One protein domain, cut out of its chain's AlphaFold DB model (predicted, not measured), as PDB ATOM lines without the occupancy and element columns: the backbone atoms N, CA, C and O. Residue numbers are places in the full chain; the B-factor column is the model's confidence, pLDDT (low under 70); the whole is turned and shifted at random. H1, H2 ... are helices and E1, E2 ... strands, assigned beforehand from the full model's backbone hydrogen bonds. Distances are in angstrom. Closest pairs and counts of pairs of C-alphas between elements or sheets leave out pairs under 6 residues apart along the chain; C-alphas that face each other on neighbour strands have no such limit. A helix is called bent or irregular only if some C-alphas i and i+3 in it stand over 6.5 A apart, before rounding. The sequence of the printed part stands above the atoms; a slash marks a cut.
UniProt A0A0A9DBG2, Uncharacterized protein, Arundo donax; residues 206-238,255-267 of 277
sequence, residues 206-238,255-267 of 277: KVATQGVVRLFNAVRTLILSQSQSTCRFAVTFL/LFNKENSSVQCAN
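Overview. This is residues 206 to 238 and 255 to 267 of the 277 residues of an uncharacterized protein of Arundo donax (UniProt A0A0A9DBG2). One long, straight helix, H1, makes nearly the whole length of a rod, and a small piece of chain, residues 255 to 267, folds back on itself beyond a gap near the helix's last turns. That piece holds the short strand E1, residues 263 to 266, just before its last printed residue, Asn 267. The printed part has 46 residues, with one named helix and then one named strand, and is mostly helix. It is extended, with a radius of gyration of the C-alphas of 16.3 A and spans of 56 by 20 by 9 A.

Along the chain. H1, residues 206 to 238, runs 47.3 A from C-alpha 206 at (48.558, -31.263, 12.671) to C-alpha 238 at (15.363, -16.482, -17.653). E1, residues 263 to 266, ends with C-alpha 266 at (5.503, -7.942, -6.539).

Arrangement. H1 is not bent, and every O i to N i+4 pair in it is within hydrogen-bond range. Residues 206 to 231 of H1 stand free. H1 and E1 are apart. E1 pairs with no named strand, but residues 255 to 256 pair antiparallel with its residues 263 to 264. Residues 257 to 262 stand free.

Size, cuts and confidence. The C-alphas farthest apart, those of Lys 206 and Asn 267, are 56.2 A apart. Residues 239 to 254 are not printed; C-alphas 238 and 255 are 14.2 A apart across this cut. The pLDDT is under 70 in residues 227 to 238 and 255 to 267.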
ATOM      1  N   LYS A 206      49.749 -32.002  12.202       92.62
ATOM      2  CA  LYS A 206      48.558 -31.263  12.671       92.62
ATOM      3  C   LYS A 206      48.466 -29.872  12.038       92.62
ATOM      4  O   LYS A 206      47.383 -29.476  11.619       92.62
ATOM      5  N   VAL A 207      49.576 -29.139  11.933       94.38
ATOM      6  CA  VAL A 207      49.601 -27.804  11.305       94.38
ATOM      7  C   VAL A 207      49.272 -27.894   9.810       94.38
ATOM      8  O   VAL A 207      48.397 -27.172   9.329       94.38
ATOM      9  N   ALA A 208      49.896 -28.825   9.083       94.00
ATOM     10  CA  ALA A 208      49.649 -29.040   7.658       94.00
ATOM     11  C   ALA A 208      48.190 -29.439   7.372       94.00
ATOM     12  O   ALA A 208      47.537 -28.848   6.507       94.00
ATOM     13  N   THR A 209      47.639 -30.389   8.135       95.38
ATOM     14  CA  THR A 209      46.241 -30.825   7.966       95.38
ATOM     15  C   THR A 209      45.237 -29.729   8.331       95.38
ATOM     16  O   THR A 209      44.265 -29.543   7.598       95.38
ATOM     17  N   GLN A 210      45.484 -28.927   9.377       94.12
ATOM     18  CA  GLN A 210      44.662 -27.745   9.671       94.12
ATOM     19  C   GLN A 210      44.672 -26.723   8.524       94.12
ATOM     20  O   GLN A 210      43.622 -26.165   8.207       94.12
ATOM     21  N   GLY A 211      45.823 -26.498   7.880       94.31
ATOM     22  CA  GLY A 211      45.928 -25.633   6.700       94.31
ATOM     23  C   GLY A 211      45.047 -26.116   5.544       94.31
ATOM     24  O   GLY A 211      44.215 -25.358   5.042       94.31
ATOM     25  N   VAL A 212      45.161 -27.398   5.178       95.19
ATOM     26  CA  VAL A 212      44.367 -28.009   4.096       95.19
ATOM     27  C   VAL A 212      42.866 -27.980   4.402       95.19
ATOM     28  O   VAL A 212      42.079 -27.628   3.526       95.19
ATOM     29  N   VAL A 213      42.447 -28.277   5.638       95.31
ATOM     30  CA  VAL A 213      41.024 -28.244   6.031       95.31
ATOM     31  C   VAL A 213      40.456 -26.820   5.994       95.31
ATOM     32  O   VAL A 213      39.334 -26.624   5.524       95.31
ATOM     33  N   ARG A 214      41.221 -25.805   6.426       95.00
ATOM     34  CA  ARG A 214      40.809 -24.392   6.316       95.00
ATOM     35  C   ARG A 214      40.633 -23.972   4.855       95.00
ATOM     36  O   ARG A 214      39.609 -23.376   4.528       95.00
ATOM     37  N   LEU A 215      41.573 -24.336   3.978       95.75
ATOM     38  CA  LEU A 215      41.464 -24.079   2.537       95.75
ATOM     39  C   LEU A 215      40.275 -24.816   1.912       95.75
ATOM     40  O   LEU A 215      39.506 -24.191   1.192       95.75
ATOM     41  N   PHE A 216      40.072 -26.102   2.209       95.81
ATOM     42  CA  PHE A 216      38.940 -26.864   1.674       95.81
ATOM     43  C   PHE A 216      37.596 -26.256   2.088       95.81
ATOM     44  O   PHE A 216      36.704 -26.114   1.254       95.81
ATOM     45  N   ASN A 217      37.458 -25.825   3.345       93.50
ATOM     46  CA  ASN A 217      36.243 -25.168   3.821       93.50
ATOM     47  C   ASN A 217      36.018 -23.805   3.145       93.50
ATOM     48  O   ASN A 217      34.898 -23.534   2.720       93.50
ATOM     49  N   ALA A 218      37.062 -22.983   2.979       93.94
ATOM     50  CA  ALA A 218      36.973 -21.701   2.273       93.94
ATOM     51  C   ALA A 218      36.662 -21.870   0.773       93.94
ATOM     52  O   ALA A 218      35.798 -21.188   0.231       93.94
ATOM     53  N   VAL A 219      37.308 -22.822   0.097       94.81
ATOM     54  CA  VAL A 219      37.023 -23.154  -1.307       94.81
ATOM     55  C   VAL A 219      35.601 -23.697  -1.451       94.81
ATOM     56  O   VAL A 219      34.891 -23.309  -2.375       94.81
ATOM     57  N   ARG A 220      35.126 -24.525  -0.511       92.88
ATOM     58  CA  ARG A 220      33.745 -25.024  -0.501       92.88
ATOM     59  C   ARG A 220      32.728 -23.899  -0.306       92.88
ATOM     60  O   ARG A 220      31.730 -23.890  -1.022       92.88
ATOM     61  N   THR A 221      32.949 -22.946   0.604       89.12
ATOM     62  CA  THR A 221      32.032 -21.802   0.765       89.12
ATOM     63  C   THR A 221      32.066 -20.858  -0.435       89.12
ATOM     64  O   THR A 221      31.006 -20.386  -0.831       89.12
ATOM     65  N   LEU A 222      33.227 -20.648  -1.066       87.25
ATOM     66  CA  LEU A 222      33.356 -19.860  -2.298       87.25
ATOM     67  C   LEU A 222      32.681 -20.529  -3.506       87.25
ATOM     68  O   LEU A 222      31.978 -19.863  -4.258       87.25
ATOM     69  N   ILE A 223      32.825 -21.844  -3.688       85.69
ATOM     70  CA  ILE A 223      32.123 -22.576  -4.757       85.69
ATOM     71  C   ILE A 223      30.603 -22.535  -4.528       85.69
ATOM     72  O   ILE A 223      29.853 -22.313  -5.475       85.69
ATOM     73  N   LEU A 224      30.142 -22.683  -3.279       78.25
ATOM     74  CA  LEU A 224      28.718 -22.601  -2.932       78.25
ATOM     75  C   LEU A 224      28.141 -21.177  -3.029       78.25
ATOM     76  O   LEU A 224      26.952 -21.026  -3.312       78.25
ATOM     77  N   SER A 225      28.937 -20.128  -2.804       74.62
ATOM     78  CA  SER A 225      28.487 -18.747  -3.012       74.62
ATOM     79  C   SER A 225      28.482 -18.371  -4.496       74.62
ATOM     80  O   SER A 225      27.526 -17.742  -4.945       74.62
ATOM     81  N   GLN A 226      29.466 -18.834  -5.280       74.44
ATOM     82  CA  GLN A 226      29.472 -18.669  -6.737       74.44
ATOM     83  C   GLN A 226      28.362 -19.467  -7.435       74.44
ATOM     84  O   GLN A 226      27.783 -18.983  -8.409       74.44
ATOM     85  N   SER A 227      27.988 -20.654  -6.943       68.81
ATOM     86  CA  SER A 227      26.803 -21.345  -7.468       68.81
ATOM     87  C   SER A 227      25.511 -20.606  -7.101       68.81
ATOM     88  O   SER A 227      24.622 -20.496  -7.937       68.81
ATOM     89  N   GLN A 228      25.414 -19.991  -5.917       61.84
ATOM     90  CA  GLN A 228      24.256 -19.156  -5.567       61.84
ATOM     91  C   GLN A 228      24.175 -17.848  -6.369       61.84
ATOM     92  O   GLN A 228      23.064 -17.412  -6.673       61.84
ATOM     93  N   SER A 229      25.302 -17.220  -6.731       60.19
ATOM     94  CA  SER A 229      25.291 -16.022  -7.582       60.19
ATOM     95  C   SER A 229      24.999 -16.357  -9.044       60.19
ATOM     96  O   SER A 229      24.171 -15.679  -9.647       60.19
ATOM     97  N   THR A 230      25.571 -17.434  -9.598       57.59
ATOM     98  CA  THR A 230      25.248 -17.880 -10.966       57.59
ATOM     99  C   THR A 230      23.813 -18.393 -11.083       57.59
ATOM    100  O   THR A 230      23.132 -18.013 -12.031       57.59
ATOM    101  N   CYS A 231      23.287 -19.139 -10.102       57.53
ATOM    102  CA  CYS A 231      21.870 -19.518 -10.079       57.53
ATOM    103  C   CYS A 231      20.940 -18.304  -9.945       57.53
ATOM    104  O   CYS A 231      19.952 -18.237 -10.671       57.53
ATOM    105  N   ARG A 232      21.245 -17.315  -9.085       58.97
ATOM    106  CA  ARG A 232      20.458 -16.065  -9.030       58.97
ATOM    107  C   ARG A 232      20.482 -15.327 -10.367       58.97
ATOM    108  O   ARG A 232      19.424 -14.949 -10.855       58.97
ATOM    109  N   PHE A 233      21.658 -15.157 -10.971       58.94
ATOM    110  CA  PHE A 233      21.794 -14.456 -12.248       58.94
ATOM    111  C   PHE A 233      21.047 -15.183 -13.376       58.94
ATOM    112  O   PHE A 233      20.316 -14.545 -14.125       58.94
ATOM    113  N   ALA A 234      21.148 -16.515 -13.447       59.31
ATOM    114  CA  ALA A 234      20.423 -17.331 -14.417       59.31
ATOM    115  C   ALA A 234      18.896 -17.264 -14.231       59.31
ATOM    116  O   ALA A 234      18.183 -17.110 -15.217       59.31
ATOM    117  N   VAL A 235      18.390 -17.321 -12.993       60.16
ATOM    118  CA  VAL A 235      16.946 -17.201 -12.708       60.16
ATOM    119  C   VAL A 235      16.415 -15.819 -13.095       60.16
ATOM    120  O   VAL A 235      15.373 -15.734 -13.743       60.16
ATOM    121  N   THR A 236      17.136 -14.737 -12.776       59.50
ATOM    122  CA  THR A 236      16.745 -13.387 -13.217       59.50
ATOM    123  C   THR A 236      16.791 -13.259 -14.744       59.50
ATOM    124  O   THR A 236      15.878 -12.687 -15.332       59.50
ATOM    125  N   PHE A 237      17.812 -13.821 -15.402       59.38
ATOM    126  CA  PHE A 237      17.962 -13.735 -16.858       59.38
ATOM    127  C   PHE A 237      16.898 -14.546 -17.616       59.38
ATOM    128  O   PHE A 237      16.381 -14.061 -18.621       59.38
ATOM    129  N   LEU A 238      16.512 -15.732 -17.123       58.31
ATOM    130  CA  LEU A 238      15.363 -16.482 -17.653       58.31
ATOM    131  C   LEU A 238      14.061 -15.702 -17.452       58.31
ATOM    132  O   LEU A 238      13.332 -15.503 -18.417       58.31
ATOM    133  N   LEU A 255      11.733 -10.395  -6.246       52.09
ATOM    134  CA  LEU A 255      12.485 -10.630  -5.011       52.09
ATOM    135  C   LEU A 255      12.605 -12.137  -4.737       52.09
ATOM    136  O   LEU A 255      11.629 -12.817  -4.426       52.09
ATOM    137  N   PHE A 256      13.830 -12.666  -4.834       47.53
ATOM    138  CA  PHE A 256      14.132 -14.052  -4.458       47.53
ATOM    139  C   PHE A 256      14.283 -14.163  -2.935       47.53
ATOM    140  O   PHE A 256      15.319 -13.757  -2.385       47.53
ATOM    141  N   ASN A 257      13.298 -14.764  -2.261       51.06
ATOM    142  CA  ASN A 257      13.392 -15.046  -0.831       51.06
ATOM    143  C   ASN A 257      14.307 -16.264  -0.592       51.06
ATOM    144  O   ASN A 257      14.107 -17.345  -1.146       51.06
ATOM    145  N   LYS A 258      15.344 -16.080   0.235       50.38
ATOM    146  CA  LYS A 258      16.370 -17.099   0.503       50.38
ATOM    147  C   LYS A 258      15.868 -18.260   1.371       50.38
ATOM    148  O   LYS A 258      16.445 -19.338   1.286       50.38
ATOM    149  N   GLU A 259      14.841 -18.050   2.190       55.03
ATOM    150  CA  GLU A 259      14.418 -19.013   3.218       55.03
ATOM    151  C   GLU A 259      13.447 -20.061   2.659       55.03
ATOM    152  O   GLU A 259      13.638 -21.251   2.884       55.03
ATOM    153  N   ASN A 260      12.484 -19.634   1.835       54.59
ATOM    154  CA  ASN A 260      11.506 -20.528   1.198       54.59
ATOM    155  C   ASN A 260      11.895 -20.973  -0.227       54.59
ATOM    156  O   ASN A 260      11.155 -21.724  -0.856       54.59
ATOM    157  N   SER A 261      13.024 -20.490  -0.767       54.94
ATOM    158  CA  SER A 261      13.446 -20.694  -2.168       54.94
ATOM    159  C   SER A 261      12.384 -20.304  -3.217       54.94
ATOM    160  O   SER A 261      12.411 -20.790  -4.351       54.94
ATOM    161  N   SER A 262      11.450 -19.425  -2.849       47.12
ATOM    162  CA  SER A 262      10.366 -18.954  -3.702       47.12
ATOM    163  C   SER A 262      10.715 -17.621  -4.366       47.12
ATOM    164  O   SER A 262      11.255 -16.701  -3.742       47.12
ATOM    165  N   VAL A 263      10.366 -17.508  -5.648       49.62
ATOM    166  CA  VAL A 263      10.316 -16.226  -6.356       49.62
ATOM    167  C   VAL A 263       8.927 -15.640  -6.142       49.62
ATOM    168  O   VAL A 263       7.930 -16.316  -6.395       49.62
ATOM    169  N   GLN A 264       8.853 -14.396  -5.675       48.91
ATOM    170  CA  GLN A 264       7.609 -13.632  -5.641       48.91
ATOM    171  C   GLN A 264       7.754 -12.402  -6.538       48.91
ATOM    172  O   GLN A 264       8.674 -11.598  -6.373       48.91
ATOM    173  N   CYS A 265       6.840 -12.273  -7.498       46.28
ATOM    174  CA  CYS A 265       6.704 -11.090  -8.338       46.28
ATOM    175  C   CYS A 265       5.766 -10.112  -7.630       46.28
ATOM    176  O   CYS A 265       4.570 -10.377  -7.509       46.28
ATOM    177  N   ALA A 266       6.306  -9.001  -7.132       50.38
ATOM    178  CA  ALA A 266       5.503  -7.942  -6.539       50.38
ATOM    179  C   ALA A 266       5.072  -6.950  -7.631       50.38
ATOM    180  O   ALA A 266       5.896  -6.184  -8.133       50.38
ATOM    181  N   ASN A 267       3.781  -6.938  -7.978       47.09
ATOM    182  CA  ASN A 267       3.211  -5.861  -8.787       47.09
ATOM    183  C   ASN A 267       3.153  -4.592  -7.931       47.09
ATOM    184  O   ASN A 267       2.320  -4.480  -7.029       47.09
TER     185      ASN A 267